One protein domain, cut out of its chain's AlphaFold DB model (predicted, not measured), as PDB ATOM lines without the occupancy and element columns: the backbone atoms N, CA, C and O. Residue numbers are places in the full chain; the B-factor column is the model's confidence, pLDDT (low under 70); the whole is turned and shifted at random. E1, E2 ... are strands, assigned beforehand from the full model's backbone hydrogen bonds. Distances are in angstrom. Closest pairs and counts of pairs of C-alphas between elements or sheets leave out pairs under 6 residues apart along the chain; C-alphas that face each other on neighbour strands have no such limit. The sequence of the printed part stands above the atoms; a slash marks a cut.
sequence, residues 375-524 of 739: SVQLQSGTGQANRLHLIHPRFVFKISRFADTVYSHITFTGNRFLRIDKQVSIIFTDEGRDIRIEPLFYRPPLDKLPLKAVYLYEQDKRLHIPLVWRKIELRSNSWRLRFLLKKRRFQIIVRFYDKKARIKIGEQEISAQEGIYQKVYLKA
ATOM      1  N   SER A 375     289.755 282.700 326.158       65.12
ATOM      2  CA  SER A 375     288.722 281.886 325.510       65.12
ATOM      3  C   SER A 375     289.083 281.520 324.079       65.12
ATOM      4  O   SER A 375     289.583 282.334 323.312       65.12
ATOM      5  N   VAL A 376     288.789 280.284 323.703       72.00
ATOM      6  CA  VAL A 376     289.015 279.710 322.384       72.00
ATOM      7  C   VAL A 376     287.667 279.445 321.734       72.00
ATOM      8  O   VAL A 376     286.798 278.804 322.321       72.00
ATOM      9  N   GLN A 377     287.490 279.902 320.501       76.19
ATOM     10  CA  GLN A 377     286.338 279.591 319.672       76.19
ATOM     11  C   GLN A 377     286.752 278.726 318.487       76.19
ATOM     12  O   GLN A 377     287.639 279.074 317.710       76.19
ATOM     13  N   LEU A 378     286.035 277.619 318.334       75.25
ATOM     14  CA  LEU A 378     286.129 276.684 317.228       75.25
ATOM     15  C   LEU A 378     284.816 276.658 316.470       75.25
ATOM     16  O   LEU A 378     283.734 276.626 317.057       75.25
ATOM     17  N   GLN A 379     284.890 276.637 315.153       73.00
ATOM     18  CA  GLN A 379     283.718 276.525 314.307       73.00
ATOM     19  C   GLN A 379     284.070 275.741 313.050       73.00
ATOM     20  O   GLN A 379     285.107 275.958 312.434       73.00
ATOM     21  N   SER A 380     283.181 274.843 312.628       67.25
ATOM     22  CA  SER A 380     283.300 274.265 311.293       67.25
ATOM     23  C   SER A 380     283.036 275.335 310.241       67.25
ATOM     24  O   SER A 380     282.009 276.023 310.301       67.25
ATOM     25  N   GLY A 381     283.915 275.423 309.256       61.19
ATOM     26  CA  GLY A 381     283.661 276.183 308.051       61.19
ATOM     27  C   GLY A 381     282.619 275.513 307.149       61.19
ATOM     28  O   GLY A 381     281.914 274.574 307.526       61.19
ATOM     29  N   THR A 382     282.485 276.032 305.937       55.69
ATOM     30  CA  THR A 382     281.342 275.799 305.035       55.69
ATOM     31  C   THR A 382     281.557 274.617 304.081       55.69
ATOM     32  O   THR A 382     280.813 274.434 303.115       55.69
ATOM     33  N   GLY A 383     282.577 273.796 304.342       52.31
ATOM     34  CA  GLY A 383     282.970 272.664 303.508       52.31
ATOM     35  C   GLY A 383     282.140 271.396 303.731       52.31
ATOM     36  O   GLY A 383     281.743 271.068 304.845       52.31
ATOM     37  N   GLN A 384     281.944 270.623 302.659       50.94
ATOM     38  CA  GLN A 384     281.389 269.262 302.695       50.94
ATOM     39  C   GLN A 384     282.423 268.188 303.081       50.94
ATOM     40  O   GLN A 384     282.216 267.013 302.787       50.94
ATOM     41  N   ALA A 385     283.543 268.565 303.697       51.81
ATOM     42  CA  ALA A 385     284.589 267.610 304.027       51.81
ATOM     43  C   ALA A 385     284.038 266.508 304.950       51.81
ATOM     44  O   ALA A 385     283.410 266.783 305.974       51.81
ATOM     45  N   ASN A 386     284.252 265.251 304.553       55.16
ATOM     46  CA  ASN A 386     283.733 264.089 305.274       55.16
ATOM     47  C   ASN A 386     284.385 263.934 306.653       55.16
ATOM     48  O   ASN A 386     283.747 263.431 307.578       55.16
ATOM     49  N   ARG A 387     285.635 264.377 306.803       55.44
ATOM     50  CA  ARG A 387     286.360 264.460 308.072       55.44
ATOM     51  C   ARG A 387     287.288 265.670 308.046       55.44
ATOM     52  O   ARG A 387     287.890 265.950 307.017       55.44
ATOM     53  N   LEU A 388     287.363 266.389 309.159       63.06
ATOM     54  CA  LEU A 388     288.263 267.520 309.373       63.06
ATOM     55  C   LEU A 388     288.794 267.446 310.794       63.06
ATOM     56  O   LEU A 388     287.992 267.400 311.727       63.06
ATOM     57  N   HIS A 389     290.111 267.437 310.967       57.53
ATOM     58  CA  HIS A 389     290.753 267.403 312.278       57.53
ATOM     59  C   HIS A 389     291.575 268.672 312.499       57.53
ATOM     60  O   HIS A 389     292.167 269.219 311.572       57.53
ATOM     61  N   LEU A 390     291.597 269.119 313.747       58.47
ATOM     62  CA  LEU A 390     292.296 270.281 314.262       58.47
ATOM     63  C   LEU A 390     292.985 269.808 315.559       58.47
ATOM     64  O   LEU A 390     292.321 269.672 316.580       58.47
ATOM     65  N   ILE A 391     294.283 269.490 315.519       53.56
ATOM     66  CA  ILE A 391     295.092 269.000 316.659       53.56
ATOM     67  C   ILE A 391     295.916 270.126 317.308       53.56
ATOM     68  O   ILE A 391     296.865 270.613 316.710       53.56
ATOM     69  N   HIS A 392     295.552 270.550 318.521       52.97
ATOM     70  CA  HIS A 392     296.220 271.583 319.330       52.97
ATOM     71  C   HIS A 392     296.900 270.902 320.518       52.97
ATOM     72  O   HIS A 392     296.311 269.967 321.071       52.97
ATOM     73  N   PRO A 393     298.034 271.415 321.030       52.25
ATOM     74  CA  PRO A 393     298.664 270.869 322.235       52.25
ATOM     75  C   PRO A 393     297.717 270.733 323.435       52.25
ATOM     76  O   PRO A 393     297.943 269.918 324.315       52.25
ATOM     77  N   ARG A 394     296.637 271.527 323.470       58.78
ATOM     78  CA  ARG A 394     295.631 271.553 324.549       58.78
ATOM     79  C   ARG A 394     294.328 270.825 324.213       58.78
ATOM     80  O   ARG A 394     293.557 270.513 325.119       58.78
ATOM     81  N   PHE A 395     294.034 270.602 322.933       68.12
ATOM     82  CA  PHE A 395     292.767 270.011 322.508       68.12
ATOM     83  C   PHE A 395     292.821 269.465 321.077       68.12
ATOM     84  O   PHE A 395     293.549 269.961 320.239       68.12
ATOM     85  N   VAL A 396     291.972 268.503 320.739       68.81
ATOM     86  CA  VAL A 396     291.759 268.011 319.382       68.81
ATOM     87  C   VAL A 396     290.303 268.223 319.004       68.81
ATOM     88  O   VAL A 396     289.415 267.611 319.587       68.81
ATOM     89  N   PHE A 397     290.039 269.057 318.007       74.50
ATOM     90  CA  PHE A 397     288.708 269.249 317.453       74.50
ATOM     91  C   PHE A 397     288.550 268.476 316.147       74.50
ATOM     92  O   PHE A 397     289.425 268.490 315.290       74.50
ATOM     93  N   LYS A 398     287.441 267.752 316.000       74.56
ATOM     94  CA  LYS A 398     287.147 266.949 314.813       74.56
ATOM     95  C   LYS A 398     285.727 267.206 314.347       74.56
ATOM     96  O   LYS A 398     284.793 267.183 315.144       74.56
ATOM     97  N   ILE A 399     285.541 267.373 313.051       74.94
ATOM     98  CA  ILE A 399     284.232 267.309 312.410       74.94
ATOM     99  C   ILE A 399     284.218 266.042 311.582       74.94
ATOM    100  O   ILE A 399     285.146 265.786 310.821       74.94
ATOM    101  N   SER A 400     283.181 265.231 311.733       76.38
ATOM    102  CA  SER A 400     283.007 264.042 310.907       76.38
ATOM    103  C   SER A 400     281.585 263.962 310.385       76.38
ATOM    104  O   SER A 400     280.627 264.262 311.096       76.38
ATOM    105  N   ARG A 401     281.434 263.553 309.132       73.19
ATOM    106  CA  ARG A 401     280.152 263.221 308.527       73.19
ATOM    107  C   ARG A 401     280.038 261.706 308.446       73.19
ATOM    108  O   ARG A 401     280.938 261.028 307.956       73.19
ATOM    109  N   PHE A 402     278.928 261.180 308.942       73.50
ATOM    110  CA  PHE A 402     278.568 259.777 308.800       73.50
ATOM    111  C   PHE A 402     277.122 259.708 308.317       73.50
ATOM    112  O   PHE A 402     276.215 260.154 309.027       73.50
ATOM    113  N   ALA A 403     276.925 259.183 307.104       77.62
ATOM    114  CA  ALA A 403     275.674 259.329 306.358       77.62
ATOM    115  C   ALA A 403     275.231 260.812 306.323       77.62
ATOM    116  O   ALA A 403     276.057 261.697 306.097       77.62
ATOM    117  N   ASP A 404     273.962 261.098 306.625       73.00
ATOM    118  CA  ASP A 404     273.402 262.457 306.626       73.00
ATOM    119  C   ASP A 404     273.666 263.243 307.923       73.00
ATOM    120  O   ASP A 404     273.180 264.361 308.095       73.00
ATOM    121  N   THR A 405     274.404 262.671 308.885       74.38
ATOM    122  CA  THR A 405     274.656 263.312 310.186       74.38
ATOM    123  C   THR A 405     276.080 263.839 310.281       74.38
ATOM    124  O   THR A 405     277.047 263.112 310.052       74.38
ATOM    125  N   VAL A 406     276.209 265.103 310.684       80.50
ATOM    126  CA  VAL A 406     277.492 265.745 310.985       80.50
ATOM    127  C   VAL A 406     277.698 265.780 312.493       80.50
ATOM    128  O   VAL A 406     276.812 266.198 313.239       80.50
ATOM    129  N   TYR A 407     278.880 265.363 312.929       83.69
ATOM    130  CA  TYR A 407     279.301 265.357 314.316       83.69
ATOM    131  C   TYR A 407     280.421 266.362 314.533       83.69
ATOM    132  O   TYR A 407     281.400 266.361 313.788       83.69
ATOM    133  N   SER A 408     280.305 267.153 315.595       87.25
ATOM    134  CA  SER A 408     281.395 267.984 316.111       87.25
ATOM    135  C   SER A 408     281.977 267.312 317.351       87.25
ATOM    136  O   SER A 408     281.237 266.878 318.234       87.25
ATOM    137  N   HIS A 409     283.293 267.194 317.413       84.94
ATOM    138  CA  HIS A 409     284.027 266.522 318.475       84.94
ATOM    139  C   HIS A 409     285.096 267.463 319.001       84.94
ATOM    140  O   HIS A 409     285.788 268.091 318.211       84.94
ATOM    141  N   ILE A 410     285.274 267.514 320.310       86.00
ATOM    142  CA  ILE A 410     286.414 268.166 320.941       86.00
ATOM    143  C   ILE A 410     286.963 267.244 322.022       86.00
ATOM    144  O   ILE A 410     286.209 266.725 322.841       86.00
ATOM    145  N   THR A 411     288.263 267.016 322.006       80.00
ATOM    146  CA  THR A 411     289.002 266.293 323.036       80.00
ATOM    147  C   THR A 411     289.942 267.287 323.692       80.00
ATOM    148  O   THR A 411     290.601 268.015 322.980       80.00
ATOM    149  N   PHE A 412     290.027 267.351 325.010       77.31
ATOM    150  CA  PHE A 412     290.990 268.188 325.729       77.31
ATOM    151  C   PHE A 412     292.155 267.330 326.231       77.31
ATOM    152  O   PHE A 412     292.008 266.110 326.369       77.31
ATOM    153  N   THR A 413     293.283 267.961 326.557       65.12
ATOM    154  CA  THR A 413     294.385 267.310 327.278       65.12
ATOM    155  C   THR A 413     293.879 266.607 328.545       65.12
ATOM    156  O   THR A 413     293.005 267.109 329.259       65.12
ATOM    157  N   GLY A 414     294.365 265.381 328.783       61.75
ATOM    158  CA  GLY A 414     293.850 264.487 329.830       61.75
ATOM    159  C   GLY A 414     292.643 263.627 329.412       61.75
ATOM    160  O   GLY A 414     291.778 263.343 330.241       61.75
ATOM    161  N   ASN A 415     292.555 263.232 328.132       59.00
ATOM    162  CA  ASN A 415     291.568 262.289 327.570       59.00
ATOM    163  C   ASN A 415     290.086 262.669 327.716       59.00
ATOM    164  O   ASN A 415     289.206 261.821 327.584       59.00
ATOM    165  N   ARG A 416     289.756 263.938 327.956       67.12
ATOM    166  CA  ARG A 416     288.364 264.396 328.107       67.12
ATOM    167  C   ARG A 416     287.755 264.654 326.734       67.12
ATOM    168  O   ARG A 416     288.221 265.562 326.065       67.12
ATOM    169  N   PHE A 417     286.709 263.933 326.324       81.62
ATOM    170  CA  PHE A 417     286.036 264.197 325.041       81.62
ATOM    171  C   PHE A 417     284.605 264.710 325.207       81.62
ATOM    172  O   PHE A 417     283.890 264.323 326.125       81.62
ATOM    173  N   LEU A 418     284.171 265.527 324.252       87.31
ATOM    174  CA  LEU A 418     282.790 265.918 324.026       87.31
ATOM    175  C   LEU A 418     282.463 265.720 322.543       87.31
ATOM    176  O   LEU A 418     283.105 266.288 321.665       87.31
ATOM    177  N   ARG A 419     281.444 264.911 322.258       90.38
ATOM    178  CA  ARG A 419     280.903 264.675 320.915       90.38
ATOM    179  C   ARG A 419     279.468 265.174 320.844       90.38
ATOM    180  O   ARG A 419     278.674 264.869 321.729       90.38
ATOM    181  N   ILE A 420     279.131 265.875 319.768       92.00
ATOM    182  CA  ILE A 420     277.832 266.509 319.535       92.00
ATOM    183  C   ILE A 420     277.310 266.039 318.175       92.00
ATOM    184  O   ILE A 420     278.033 266.126 317.186       92.00
ATOM    185  N   ASP A 421     276.064 265.561 318.092       91.31
ATOM    186  CA  ASP A 421     275.426 265.093 316.837       91.31
ATOM    187  C   ASP A 421     274.918 266.225 315.922       91.31
ATOM    188  O   ASP A 421     273.949 266.074 315.166       91.31
ATOM    189  N   LYS A 422     275.567 267.384 316.025       87.12
ATOM    190  CA  LYS A 422     275.285 268.591 315.261       87.12
ATOM    191  C   LYS A 422     276.579 269.236 314.807       87.12
ATOM    192  O   LYS A 422     277.606 269.172 315.485       87.12
ATOM    193  N   GLN A 423     276.485 269.922 313.678       80.25
ATOM    194  CA  GLN A 423     277.486 270.879 313.243       80.25
ATOM    195  C   GLN A 423     277.312 272.163 314.077       80.25
ATOM    196  O   GLN A 423     276.259 272.802 314.010       80.25
ATOM    197  N   VAL A 424     278.292 272.489 314.922       82.56
ATOM    198  CA  VAL A 424     278.207 273.581 315.911       82.56
ATOM    199  C   VAL A 424     279.493 274.403 315.956       82.56
ATOM    200  O   VAL A 424     280.542 273.958 315.494       82.56
ATOM    201  N   SER A 425     279.410 275.595 316.544       81.50
ATOM    202  CA  SER A 425     280.575 276.295 317.084       81.50
ATOM    203  C   SER A 425     280.723 275.948 318.568       81.50
ATOM    204  O   SER A 425     279.728 275.783 319.275       81.50
ATOM    205  N   ILE A 426     281.959 275.777 319.026       85.81
ATOM    206  CA  ILE A 426     282.309 275.478 320.412       85.81
ATOM    207  C   ILE A 426     283.212 276.604 320.899       85.81
ATOM    208  O   ILE A 426     284.285 276.814 320.346       85.81
ATOM    209  N   ILE A 427     282.777 277.313 321.930       85.06
ATOM    210  CA  ILE A 427     283.562 278.332 322.624       85.06
ATOM    211  C   ILE A 427     283.940 277.757 323.980       85.06
ATOM    212  O   ILE A 427     283.074 277.208 324.652       85.06
ATOM    213  N   PHE A 428     285.189 277.852 324.405       83.94
ATOM    214  CA  PHE A 428     285.602 277.371 325.718       83.94
ATOM    215  C   PHE A 428     286.691 278.236 326.326       83.94
ATOM    216  O   PHE A 428     287.441 278.871 325.599       83.94
ATOM    217  N   THR A 429     286.787 278.274 327.652       79.31
ATOM    218  CA  THR A 429     287.952 278.886 328.299       79.31
ATOM    219  C   THR A 429     289.183 278.009 328.126       79.31
ATOM    220  O   THR A 429     289.076 276.797 328.001       79.31
ATOM    221  N   ASP A 430     290.358 278.609 328.178       62.72
ATOM    222  CA  ASP A 430     291.673 277.989 328.118       62.72
ATOM    223  C   ASP A 430     291.809 276.768 329.049       62.72
ATOM    224  O   ASP A 430     292.423 275.757 328.700       62.72
ATOM    225  N   GLU A 431     291.187 276.818 330.224       66.62
ATOM    226  CA  GLU A 431     291.171 275.720 331.199       66.62
ATOM    227  C   GLU A 431     290.107 274.639 330.912       66.62
ATOM    228  O   GLU A 431     290.004 273.643 331.628       66.62
ATOM    229  N   GLY A 432     289.270 274.831 329.892       69.75
ATOM    230  CA  GLY A 432     288.177 273.932 329.519       69.75
ATOM    231  C   GLY A 432     287.064 273.836 330.568       69.75
ATOM    232  O   GLY A 432     286.320 272.850 330.578       69.75
ATOM    233  N   ARG A 433     286.966 274.822 331.472       78.75
ATOM    234  CA  ARG A 433     285.974 274.848 332.559       78.75
ATOM    235  C   ARG A 433     284.606 275.312 332.090       78.75
ATOM    236  O   ARG A 433     283.611 274.728 332.493       78.75
ATOM    237  N   ASP A 434     284.539 276.325 331.237       86.25
ATOM    238  CA  ASP A 434     283.275 276.786 330.663       86.25
ATOM    239  C   ASP A 434     283.272 276.487 329.171       86.25
ATOM    240  O   ASP A 434     284.159 276.942 328.457       86.25
ATOM    241  N   ILE A 435     282.307 275.694 328.713       88.62
ATOM    242  CA  ILE A 435     282.160 275.277 327.321       88.62
ATOM    243  C   ILE A 435     280.777 275.713 326.848       88.62
ATOM    244  O   ILE A 435     279.750 275.299 327.376       88.62
ATOM    245  N   ARG A 436     280.723 276.514 325.796       88.69
ATOM    246  CA  ARG A 436     279.507 277.015 325.173       88.69
ATOM    247  C   ARG A 436     279.365 276.442 323.775       88.69
ATOM    248  O   ARG A 436     280.192 276.665 322.900       88.69
ATOM    249  N   ILE A 437     278.280 275.707 323.576       88.81
ATOM    250  CA  ILE A 437     277.881 275.194 322.272       88.81
ATOM    251  C   ILE A 437     277.009 276.247 321.606       88.81
ATOM    252  O   ILE A 437     276.099 276.793 322.228       88.81
ATOM    253  N   GLU A 438     277.251 276.508 320.332       84.00
ATOM    254  CA  GLU A 438     276.493 277.479 319.562       84.00
ATOM    255  C   GLU A 438     276.069 276.915 318.207       84.00
ATOM    256  O   GLU A 438     276.828 276.182 317.569       84.00
ATOM    257  N   PRO A 439     274.867 277.243 317.717       79.75
ATOM    258  CA  PRO A 439     274.453 276.804 316.397       79.75
ATOM    259  C   PRO A 439     275.144 277.659 315.331       79.75
ATOM    260  O   PRO A 439     275.365 278.856 315.518       79.75
ATOM    261  N   LEU A 440     275.447 277.045 314.191       73.25
ATOM    262  CA  LEU A 440     276.020 277.731 313.038       73.25
ATOM    263  C   LEU A 440     274.902 278.425 312.266       73.25
ATOM    264  O   LEU A 440     274.191 277.783 311.497       73.25
ATOM    265  N   PHE A 441     274.708 279.718 312.496       69.12
ATOM    266  CA  PHE A 441     273.816 280.550 311.691       69.12
ATOM    267  C   PHE A 441     274.435 281.922 311.450       69.12
ATOM    268  O   PHE A 441     275.332 282.362 312.169       69.12
ATOM    269  N   TYR A 442     273.927 282.607 310.427       57.81
ATOM    270  CA  TYR A 442     274.234 284.009 310.178       57.81
ATOM    271  C   TYR A 442     273.832 284.870 311.381       57.81
ATOM    272  O   TYR A 442     272.639 285.039 311.640       57.81
ATOM    273  N   ARG A 443     274.813 285.425 312.102       55.25
ATOM    274  CA  ARG A 443     274.570 286.465 313.105       55.25
ATOM    275  C   ARG A 443     274.554 287.823 312.408       55.25
ATOM    276  O   ARG A 443     275.606 288.247 311.933       55.25
ATOM    277  N   PRO A 444     273.408 288.515 312.301       45.53
ATOM    278  CA  PRO A 444     273.468 289.958 312.120       45.53
ATOM    279  C   PRO A 444     274.161 290.593 313.345       45.53
ATOM    280  O   PRO A 444     274.155 289.973 314.412       45.53
ATOM    281  N   PRO A 445     274.724 291.808 313.212       42.94
ATOM    282  CA  PRO A 445     275.371 292.563 314.293       42.94
ATOM    283  C   PRO A 445     274.344 293.109 315.299       42.94
ATOM    284  O   PRO A 445     274.263 294.296 315.559       42.94
ATOM    285  N   LEU A 446     273.470 292.244 315.801       38.78
ATOM    286  CA  LEU A 446     272.497 292.579 316.820       38.78
ATOM    287  C   LEU A 446     272.633 291.536 317.916       38.78
ATOM    288  O   LEU A 446     272.050 290.447 317.856       38.78
ATOM    289  N   ASP A 447     273.398 291.910 318.933       42.44
ATOM    290  CA  ASP A 447     273.172 291.427 320.282       42.44
ATOM    291  C   ASP A 447     271.660 291.421 320.587       42.44
ATOM    292  O   ASP A 447     270.911 292.278 320.112       42.44
ATOM    293  N   LYS A 448     271.214 290.462 321.417       48.66
ATOM    294  CA  LYS A 448     269.829 290.271 321.937       48.66
ATOM    295  C   LYS A 448     268.945 289.218 321.256       48.66
ATOM    296  O   LYS A 448     267.715 289.334 321.275       48.66
ATOM    297  N   LEU A 449     269.495 288.106 320.771       56.34
ATOM    298  CA  LEU A 449     268.704 286.867 320.782       56.34
ATOM    299  C   LEU A 449     269.092 286.009 321.980       56.34
ATOM    300  O   LEU A 449     270.022 285.214 321.862       56.34
ATOM    301  N   PRO A 450     268.373 286.119 323.120       60.91
ATOM    302  CA  PRO A 450     268.512 285.153 324.195       60.91
ATOM    303  C   PRO A 450     267.982 283.811 323.684       60.91
ATOM    304  O   PRO A 450     266.789 283.505 323.762       60.91
ATOM    305  N   LEU A 451     268.865 283.016 323.078       73.12
ATOM    306  CA  LEU A 451     268.575 281.624 322.791       73.12
ATOM    307  C   LEU A 451     268.402 280.934 324.135       73.12
ATOM    308  O   LEU A 451     269.289 280.979 324.986       73.12
ATOM    309  N   LYS A 452     267.248 280.296 324.332       78.12
ATOM    310  CA  LYS A 452     267.037 279.493 325.530       78.12
ATOM    311  C   LYS A 452     268.118 278.421 325.578       78.12
ATOM    312  O   LYS A 452     268.294 277.685 324.607       78.12
ATOM    313  N   ALA A 453     268.800 278.314 326.705       83.88
ATOM    314  CA  ALA A 453     269.865 277.353 326.894       83.88
ATOM    315  C   ALA A 453     269.720 276.614 328.220       83.88
ATOM    316  O   ALA A 453     268.973 277.018 329.112       83.88
ATOM    317  N   VAL A 454     270.422 275.495 328.311       87.94
ATOM    318  CA  VAL A 454     270.550 274.685 329.514       87.94
ATOM    319  C   VAL A 454     271.999 274.720 329.941       87.94
ATOM    320  O   VAL A 454     272.889 274.477 329.126       87.94
ATOM    321  N   TYR A 455     272.203 274.990 331.223       88.00
ATOM    322  CA  TYR A 455     273.491 274.832 331.869       88.00
ATOM    323  C   TYR A 455     273.564 273.438 332.462       88.00
ATOM    324  O   TYR A 455     272.701 273.032 333.250       88.00
ATOM    325  N   LEU A 456     274.591 272.718 332.046       86.75
ATOM    326  CA  LEU A 456     274.979 271.456 332.621       86.75
ATOM    327  C   LEU A 456     276.249 271.655 333.432       86.75
ATOM    328  O   LEU A 456     277.189 272.268 332.937       86.75
ATOM    329  N   TYR A 457     276.280 271.104 334.640       85.19
ATOM    330  CA  TYR A 457     277.493 271.061 335.442       85.19
ATOM    331  C   TYR A 457     277.959 269.624 335.622       85.19
ATOM    332  O   TYR A 457     277.175 268.766 336.027       85.19
ATOM    333  N   GLU A 458     279.229 269.382 335.320       81.38
ATOM    334  CA  GLU A 458     279.933 268.136 335.614       81.38
ATOM    335  C   GLU A 458     281.183 268.504 336.412       81.38
ATOM    336  O   GLU A 458     282.116 269.084 335.861       81.38
ATOM    337  N   GLN A 459     281.191 268.182 337.708       77.50
ATOM    338  CA  GLN A 459     282.255 268.586 338.637       77.50
ATOM    339  C   GLN A 459     282.460 270.116 338.640       77.50
ATOM    340  O   GLN A 459     281.556 270.844 339.044       77.50
ATOM    341  N   ASP A 460     283.621 270.596 338.192       74.50
ATOM    342  CA  ASP A 460     284.005 272.008 338.098       74.50
ATOM    343  C   ASP A 460     283.675 272.643 336.738       74.50
ATOM    344  O   ASP A 460     283.955 273.822 336.514       74.50
ATOM    345  N   LYS A 461     283.070 271.882 335.819       79.44
ATOM    346  CA  LYS A 461     282.808 272.335 334.453       79.44
ATOM    347  C   LYS A 461     281.373 272.754 334.250       79.44
ATOM    348  O   LYS A 461     280.448 272.094 334.716       79.44
ATOM    349  N   ARG A 462     281.197 273.796 333.447       88.06
ATOM    350  CA  ARG A 462     279.923 274.312 332.972       88.06
ATOM    351  C   ARG A 462     279.827 274.121 331.463       88.06
ATOM    352  O   ARG A 462     280.695 274.549 330.715       88.06
ATOM    353  N   LEU A 463     278.754 273.487 331.010       89.88
ATOM    354  CA  LEU A 463     278.432 273.295 329.602       89.88
ATOM    355  C   LEU A 463     277.122 274.018 329.275       89.88
ATOM    356  O   LEU A 463     276.072 273.710 329.835       89.88
ATOM    357  N   HIS A 464     277.178 274.971 328.352       89.62
ATOM    358  CA  HIS A 464     276.040 275.754 327.886       89.62
ATOM    359  C   HIS A 464     275.502 275.193 326.565       89.62
ATOM    360  O   HIS A 464     276.183 275.219 325.537       89.62
ATOM    361  N   ILE A 465     274.264 274.692 326.593       89.75
ATOM    362  CA  ILE A 465     273.629 273.980 325.477       89.75
ATOM    363  C   ILE A 465     272.383 274.746 325.007       89.75
ATOM    364  O   ILE A 465     271.395 274.799 325.746       89.75
ATOM    365  N   PRO A 466     272.353 275.293 323.781       88.69
ATOM    366  CA  PRO A 466     271.190 276.003 323.272       88.69
ATOM    367  C   PRO A 466     270.087 275.017 322.864       88.69
ATOM    368  O   PRO A 466     270.308 274.051 322.133       88.69
ATOM    369  N   LEU A 467     268.859 275.281 323.304       88.81
ATOM    370  CA  LEU A 467     267.666 274.473 323.035       88.81
ATOM    371  C   LEU A 467     266.991 274.862 321.714       88.81
ATOM    372  O   LEU A 467     265.781 275.075 321.655       88.81
ATOM    373  N   VAL A 468     267.777 274.949 320.643       88.81
ATOM    374  CA  VAL A 468     267.283 275.353 319.317       88.81
ATOM    375  C   VAL A 468     267.044 274.174 318.377       88.81
ATOM    376  O   VAL A 468     266.436 274.332 317.324       88.81
ATOM    377  N   TRP A 469     267.487 272.969 318.735       89.81
ATOM    378  CA  TRP A 469     267.260 271.774 317.927       89.81
ATOM    379  C   TRP A 469     266.126 270.935 318.490       89.81
ATOM    380  O   TRP A 469     265.999 270.738 319.697       89.81
ATOM    381  N   ARG A 470     265.323 270.348 317.598       90.38
ATOM    382  CA  ARG A 470     264.276 269.400 318.005       90.38
ATOM    383  C   ARG A 470     264.860 268.176 318.717       90.38
ATOM    384  O   ARG A 470     264.219 267.613 319.606       90.38
ATOM    385  N   LYS A 471     266.049 267.759 318.287       92.75
ATOM    386  CA  LYS A 471     266.852 266.698 318.881       92.75
ATOM    387  C   LYS A 471     268.320 267.103 318.799       92.75
ATOM    388  O   LYS A 471     268.767 267.478 317.716       92.75
ATOM    389  N   ILE A 472     269.027 266.985 319.915       93.12
ATOM    390  CA  ILE A 472     270.488 267.058 319.988       93.12
ATOM    391  C   ILE A 472     270.978 266.002 320.976       93.12
ATOM    392  O   ILE A 472     270.323 265.713 321.981       93.12
ATOM    393  N   GLU A 473     272.106 265.396 320.661       94.19
ATOM    394  CA  GLU A 473     272.775 264.399 321.469       94.19
ATOM    395  C   GLU A 473     274.204 264.838 321.764       94.19
ATOM    396  O   GLU A 473     274.942 265.250 320.869       94.19
ATOM    397  N   LEU A 474     274.574 264.731 323.035       93.38
ATOM    398  CA  LEU A 474     275.905 265.015 323.534       93.38
ATOM    399  C   LEU A 474     276.444 263.759 324.208       93.38
ATOM    400  O   LEU A 474     275.714 263.050 324.907       93.38
ATOM    401  N   ARG A 475     277.725 263.480 324.013       91.12
ATOM    402  CA  ARG A 475     278.400 262.335 324.614       91.12
ATOM    403  C   ARG A 475     279.752 262.760 325.164       91.12
ATOM    404  O   ARG A 475     280.499 263.437 324.466       91.12
ATOM    405  N   SER A 476     280.039 262.308 326.376       89.06
ATOM    406  CA  SER A 476     281.326 262.390 327.064       89.06
ATOM    407  C   SER A 476     281.813 260.972 327.402       89.06
ATOM    408  O   SER A 476     281.119 259.987 327.120       89.06
ATOM    409  N   ASN A 477     282.989 260.855 328.018       82.75
ATOM    410  CA  ASN A 477     283.503 259.595 328.574       82.75
ATOM    411  C   ASN A 477     282.542 258.988 329.596       82.75
ATOM    412  O   ASN A 477     282.289 257.788 329.600       82.75
ATOM    413  N   SER A 478     281.997 259.843 330.452       85.31
ATOM    414  CA  SER A 478     281.241 259.494 331.652       85.31
ATOM    415  C   SER A 478     279.736 259.401 331.412       85.31
ATOM    416  O   SER A 478     279.024 258.796 332.217       85.31
ATOM    417  N   TRP A 479     279.220 259.981 330.323       88.81
ATOM    418  CA  TRP A 479     277.780 260.097 330.101       88.81
ATOM    419  C   TRP A 479     277.369 260.293 328.638       88.81
ATOM    420  O   TRP A 479     278.147 260.665 327.760       88.81
ATOM    421  N   ARG A 480     276.076 260.085 328.383       91.81
ATOM    422  CA  ARG A 480     275.368 260.431 327.150       91.81
ATOM    423  C   ARG A 480     274.068 261.150 327.493       91.81
ATOM    424  O   ARG A 480     273.261 260.646 328.272       91.81
ATOM    425  N   LEU A 481     273.851 262.296 326.858       92.88
ATOM    426  CA  LEU A 481     272.655 263.115 326.996       92.88
ATOM    427  C   LEU A 481     271.935 263.203 325.667       92.88
ATOM    428  O   LEU A 481     272.525 263.563 324.653       92.88
ATOM    429  N   ARG A 482     270.633 262.940 325.679       94.88
ATOM    430  CA  ARG A 482     269.776 263.128 324.512       94.88
ATOM    431  C   ARG A 482     268.646 264.080 324.852       94.88
ATOM    432  O   ARG A 482     267.750 263.741 325.621       94.88
ATOM    433  N   PHE A 483     268.675 265.244 324.226       94.00
ATOM    434  CA  PHE A 483     267.629 266.250 324.296       94.00
ATOM    435  C   PHE A 483     266.619 265.961 323.190       94.00
ATOM    436  O   PHE A 483     266.981 265.773 322.027       94.00
ATOM    437  N   LEU A 484     265.342 265.903 323.547       94.38
ATOM    438  CA  LEU A 484     264.261 265.632 322.613       94.38
ATOM    439  C   LEU A 484     263.048 266.492 322.951       94.38
ATOM    440  O   LEU A 484     262.446 266.335 324.012       94.38
ATOM    441  N   LEU A 485     262.627 267.351 322.027       91.12
ATOM    442  CA  LEU A 485     261.368 268.068 322.183       91.12
ATOM    443  C   LEU A 485     260.187 267.102 321.996       91.12
ATOM    444  O   LEU A 485     259.934 266.605 320.893       91.12
ATOM    445  N   LYS A 486     259.416 266.886 323.066       89.94
ATOM    446  CA  LYS A 486     258.140 266.164 323.051       89.94
ATOM    447  C   LYS A 486     256.998 267.110 323.403       89.94
ATOM    448  O   LYS A 486     256.878 267.584 324.530       89.94
ATOM    449  N   LYS A 487     256.106 267.347 322.438       84.25
ATOM    450  CA  LYS A 487     254.965 268.270 322.569       84.25
ATOM    451  C   LYS A 487     255.420 269.679 322.995       84.25
ATOM    452  O   LYS A 487     255.836 270.447 322.136       84.25
ATOM    453  N   ARG A 488     255.321 270.020 324.287       82.75
ATOM    454  CA  ARG A 488     255.650 271.341 324.869       82.75
ATOM    455  C   ARG A 488     256.786 271.281 325.908       82.75
ATOM    456  O   ARG A 488     256.919 272.186 326.726       82.75
ATOM    457  N   ARG A 489     257.557 270.190 325.946       89.44
ATOM    458  CA  ARG A 489     258.641 269.991 326.918       89.44
ATOM    459  C   ARG A 489     259.850 269.352 326.247       89.44
ATOM    460  O   ARG A 489     259.694 268.450 325.425       89.44
ATOM    461  N   PHE A 490     261.042 269.800 326.611       90.19
ATOM    462  CA  PHE A 490     262.272 269.085 326.307       90.19
ATOM    463  C   PHE A 490     262.424 267.946 327.306       90.19
ATOM    464  O   PHE A 490     262.448 268.165 328.513       90.19
ATOM    465  N   GLN A 491     262.486 266.728 326.791       94.00
ATOM    466  CA  GLN A 491     262.887 265.556 327.544       94.00
ATOM    467  C   GLN A 491     264.397 265.392 327.384       94.00
ATOM    468  O   GLN A 491     264.875 265.205 326.265       94.00
ATOM    469  N   ILE A 492     265.125 265.439 328.491       93.12
ATOM    470  CA  ILE A 492     266.553 265.153 328.557       93.12
ATOM    471  C   ILE A 492     266.699 263.742 329.101       93.12
ATOM    472  O   ILE A 492     266.257 263.450 330.208       93.12
ATOM    473  N   ILE A 493     267.262 262.854 328.293       93.88
ATOM    474  CA  ILE A 493     267.540 261.474 328.675       93.88
ATOM    475  C   ILE A 493     269.021 261.389 329.014       93.88
ATOM    476  O   ILE A 493     269.854 261.666 328.151       93.88
ATOM    477  N   VAL A 494     269.327 261.000 330.246       92.19
ATOM    478  CA  VAL A 494     270.683 260.856 330.773       92.19
ATOM    479  C   VAL A 494     271.010 259.375 330.901       92.19
ATOM    480  O   VAL A 494     270.228 258.604 331.457       92.19
ATOM    481  N   ARG A 495     272.167 258.978 330.376       90.81
ATOM    482  CA  ARG A 495     272.772 257.665 330.596       90.81
ATOM    483  C   ARG A 495     274.194 257.871 331.086       90.81
ATOM    484  O   ARG A 495     274.970 258.527 330.397       90.81
ATOM    485  N   PHE A 496     274.532 257.282 332.222       89.38
ATOM    486  CA  PHE A 496     275.892 257.288 332.745       89.38
ATOM    487  C   PHE A 496     276.655 256.047 332.274       89.38
ATOM    488  O   PHE A 496     276.079 254.966 332.131       89.38
ATOM    489  N   TYR A 497     277.940 256.234 331.998       85.62
ATOM    490  CA  TYR A 497     278.924 255.177 331.763       85.62
ATOM    491  C   TYR A 497     279.854 255.016 332.970       85.62
ATOM    492  O   TYR A 497     280.331 253.916 333.219       85.62
ATOM    493  N   ASP A 498     280.053 256.091 333.738       82.69
ATOM    494  CA  ASP A 498     280.819 256.098 334.982       82.69
ATOM    495  C   ASP A 498     279.883 256.277 336.189       82.69
ATOM    496  O   ASP A 498     279.068 257.201 336.228       82.69
ATOM    497  N   LYS A 499     280.016 255.403 337.195       77.31
ATOM    498  CA  LYS A 499     279.242 255.446 338.447       77.31
ATOM    499  C   LYS A 499     279.595 256.648 339.328       77.31
ATOM    500  O   LYS A 499     278.807 257.013 340.195       77.31
ATOM    501  N   LYS A 500     280.767 257.259 339.137       79.25
ATOM    502  CA  LYS A 500     281.210 258.437 339.900       79.25
ATOM    503  C   LYS A 500     280.742 259.755 339.287       79.25
ATOM    504  O   LYS A 500     280.852 260.799 339.929       79.25
ATOM    505  N   ALA A 501     280.217 259.723 338.066       77.94
ATOM    506  CA  ALA A 501     279.785 260.919 337.370       77.94
ATOM    507  C   ALA A 501     278.517 261.510 337.999       77.94
ATOM    508  O   ALA A 501     277.568 260.805 338.352       77.94
ATOM    509  N   ARG A 502     278.502 262.837 338.115       79.56
ATOM    510  CA  ARG A 502     277.367 263.616 338.610       79.56
ATOM    511  C   ARG A 502     277.097 264.737 337.631       79.56
ATOM    512  O   ARG A 502     278.025 265.431 337.219       79.56
ATOM    513  N   ILE A 503     275.835 264.885 337.252       85.56
ATOM    514  CA  ILE A 503     275.399 265.922 336.324       85.56
ATOM    515  C   ILE A 503     274.345 266.768 337.014       85.56
ATOM    516  O   ILE A 503     273.334 266.243 337.474       85.56
ATOM    517  N   LYS A 504     274.533 268.085 337.027       87.12
ATOM    518  CA  LYS A 504     273.492 269.030 337.429       87.12
ATOM    519  C   LYS A 504     272.887 269.681 336.191       87.12
ATOM    520  O   LYS A 504     273.622 270.209 335.362       87.12
ATOM    521  N   ILE A 505     271.563 269.645 336.059       85.19
ATOM    522  CA  ILE A 505     270.813 270.304 334.983       85.19
ATOM    523  C   ILE A 505     269.965 271.410 335.608       85.19
ATOM    524  O   ILE A 505     268.945 271.140 336.242       85.19
ATOM    525  N   GLY A 506     270.389 272.664 335.436       77.81
ATOM    526  CA  GLY A 506     269.810 273.777 336.193       77.81
ATOM    527  C   GLY A 506     270.066 273.599 337.692       77.81
ATOM    528  O   GLY A 506     271.218 273.546 338.113       77.81
ATOM    529  N   GLU A 507     269.007 273.478 338.491       77.88
ATOM    530  CA  GLU A 507     269.101 273.225 339.938       77.88
ATOM    531  C   GLU A 507     269.049 271.734 340.302       77.88
ATOM    532  O   GLU A 507     269.442 271.363 341.405       77.88
ATOM    533  N   GLN A 508     268.626 270.870 339.375       85.50
ATOM    534  CA  GLN A 508     268.423 269.448 339.638       85.50
ATOM    535  C   GLN A 508     269.723 268.655 339.457       85.50
ATOM    536  O   GLN A 508     270.263 268.585 338.351       85.50
ATOM    537  N   GLU A 509     270.196 268.012 340.523       86.50
ATOM    538  CA  GLU A 509     271.299 267.050 340.461       86.50
ATOM    539  C   GLU A 509     270.792 265.654 340.068       86.50
ATOM    540  O   GLU A 509     269.728 265.203 340.494       86.50
ATOM    541  N   ILE A 510     271.557 264.986 339.211       86.56
ATOM    542  CA  ILE A 510     271.274 263.678 338.636       86.56
ATOM    543  C   ILE A 510     272.491 262.802 338.935       86.56
ATOM    544  O   ILE A 510     273.575 263.014 338.384       86.56
ATOM    545  N   SER A 511     272.324 261.833 339.829       80.62
ATOM    546  CA  SER A 511     273.394 260.914 340.228       80.62
ATOM    547  C   SER A 511     273.374 259.648 339.375       80.62
ATOM    548  O   SER A 511     272.304 259.173 338.986       80.62
ATOM    549  N   ALA A 512     274.547 259.078 339.093       79.56
ATOM    550  CA  ALA A 512     274.649 257.850 338.319       79.56
ATOM    551  C   ALA A 512     273.909 256.679 338.990       79.56
ATOM    552  O   ALA A 512     274.097 256.388 340.168       79.56
ATOM    553  N   GLN A 513     273.079 255.990 338.206       77.44
ATOM    554  CA  GLN A 513     272.456 254.721 338.575       77.44
ATOM    555  C   GLN A 513     272.796 253.698 337.497       77.44
ATOM    556  O   GLN A 513     272.668 253.973 336.300       77.44
ATOM    557  N   GLU A 514     273.268 252.530 337.915       62.84
ATOM    558  CA  GLU A 514     273.761 251.499 337.008       62.84
ATOM    559  C   GLU A 514     272.637 250.962 336.111       62.84
ATOM    560  O   GLU A 514     271.559 250.612 336.583       62.84
ATOM    561  N   GLY A 515     272.866 250.949 334.794       62.75
ATOM    562  CA  GLY A 515     271.934 250.385 333.808       62.75
ATOM    563  C   GLY A 515     270.643 251.178 333.543       62.75
ATOM    564  O   GLY A 515     269.890 250.801 332.645       62.75
ATOM    565  N   ILE A 516     270.381 252.285 334.250       81.19
ATOM    566  CA  ILE A 516     269.098 253.003 334.183       81.19
ATOM    567  C   ILE A 516     269.223 254.313 333.397       81.19
ATOM    568  O   ILE A 516     270.106 255.139 333.623       81.19
ATOM    569  N   TYR A 517     268.279 254.537 332.479       85.50
ATOM    570  CA  TYR A 517     268.092 255.835 331.833       85.50
ATOM    571  C   TYR A 517     267.292 256.766 332.738       85.50
ATOM    572  O   TYR A 517     266.127 256.494 333.034       85.50
ATOM    573  N   GLN A 518     267.866 257.913 333.084       89.38
ATOM    574  CA  GLN A 518     267.163 258.946 333.840       89.38
ATOM    575  C   GLN A 518     266.585 260.004 332.901       89.38
ATOM    576  O   GLN A 518     267.104 260.250 331.810       89.38
ATOM    577  N   LYS A 519     265.451 260.594 333.284       91.19
ATOM    578  CA  LYS A 519     264.696 261.531 332.444       91.19
ATOM    579  C   LYS A 519     264.425 262.814 333.216       91.19
ATOM    580  O   LYS A 519     263.750 262.776 334.235       91.19
ATOM    581  N   VAL A 520     264.871 263.936 332.666       90.31
ATOM    582  CA  VAL A 520     264.555 265.282 333.157       90.31
ATOM    583  C   VAL A 520     263.682 266.000 332.141       90.31
ATOM    584  O   VAL A 520     263.831 265.815 330.931       90.31
ATOM    585  N   TYR A 521     262.734 266.797 332.624       90.75
ATOM    586  CA  TYR A 521     261.796 267.521 331.778       90.75
ATOM    587  C   TYR A 521     261.946 269.020 331.982       90.75
ATOM    588  O   TYR A 521     261.749 269.525 333.080       90.75
ATOM    589  N   LEU A 522     262.214 269.737 330.894       86.88
ATOM    590  CA  LEU A 522     262.254 271.193 330.877       86.88
ATOM    591  C   LEU A 522     261.086 271.737 330.062       86.88
ATOM    592  O   LEU A 522     260.745 271.215 328.996       86.88
ATOM    593  N   LYS A 523     260.461 272.810 330.541       83.00
ATOM    594  CA  LYS A 523     259.386 273.487 329.810       83.00
ATOM    595  C   LYS A 523     259.955 274.164 328.556       83.00
ATOM    596  O   LYS A 523     260.978 274.841 328.628       83.00
ATOM    597  N   ALA A 524     259.296 273.998 327.410       80.88
ATOM    598  CA  ALA A 524     259.568 274.805 326.223       80.88
ATOM    599  C   ALA A 524     258.593 275.989 326.229       80.88
ATOM    600  O   ALA A 524     257.391 275.795 326.023       80.88
TER     601      ALA A 524
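This is residues 375 to 524 of the 739 residues of an uncharacterized protein of Caldithrix abyssi (UniProt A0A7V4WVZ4). Two twisted sheets lie face to face as a sandwich, and residues 442 to 449 of a long loop stick out from this body. One sheet has eight strands in the order E2, E3, E4, E5, E10, E11, E12, E15, all antiparallel; the other has seven in the order E1, E6, E7, E9, E8, E13, E14 and is mixed. The printed part has 150 residues with fifteen named strands, E1 to E15 in order along the chain, and no named helix; its class is all strand. It is compact, with a radius of gyration of the C-alphas of 15.4 A, and spans 39 by 36 by 32 A.

E1, residues 375 to 380, is an edge strand of the seven-strand sheet. E2, residues 387 to 392, an edge strand of the eight-strand sheet, begins a meander, each strand the antiparallel neighbour of the one before, with E3, residues 395 to 402, E4, residues 405 to 412, and E5, residues 416 to 420. Its three hairpins have N 390 and O 397 at 2.7 A, N 398 and O 409 at 2.8 A, and N 410 and O 418 at 2.8 A, within hydrogen-bond range. E6, residues 424 to 429, is antiparallel to E1, with N 378 and O 426 at 2.8 A, and forms a hairpin with E7, residues 434 to 439, with N 427 and O 436 at 2.8 A. E8, residues 453 to 458, and E9, residues 461 to 466, form a hairpin, with N 456 and O 463 at 2.8 A. E9 is parallel to E7, at 14 degrees, with N 435 and O 462 at 2.8 A. E10, residues 471 to 476, is antiparallel to E5, with N 419 and O 475 at 2.8 A. It begins a second meander with E11, residues 479 to 486, and E12, residues 489 to 496; the hairpins have N 474 and O 481, and N 482 and O 493, each at 2.9 A. E13, residues 502 to 505, antiparallel to E8 with N 457 and O 504 at 2.9 A, forms a hairpin with edge strand E14, residues 508 to 511, with N 505 and O 508 at 2.8 A. Edge strand E15, residues 518 to 523, is antiparallel to E12, with N 492 and O 520 at 2.8 A. The facing parts of the sheets are 9.3 A centre to centre, their strands at 14 degrees.

C-alpha 375 of E1 is at (288.722, 281.886, 325.510). E4 spans 23.1 A, E3 and E12 22.2 A each, and E11 21.7 A. C-alpha 523 of E15 is at (259.386, 273.487, 329.810).

The C-alphas farthest apart, Pro 445 and Glu 514, are 47.0 A apart. The printed part has no cut, and the link E7 to E8 is long. Residues under pLDDT 70 include 380 to 396 and 441 to 450.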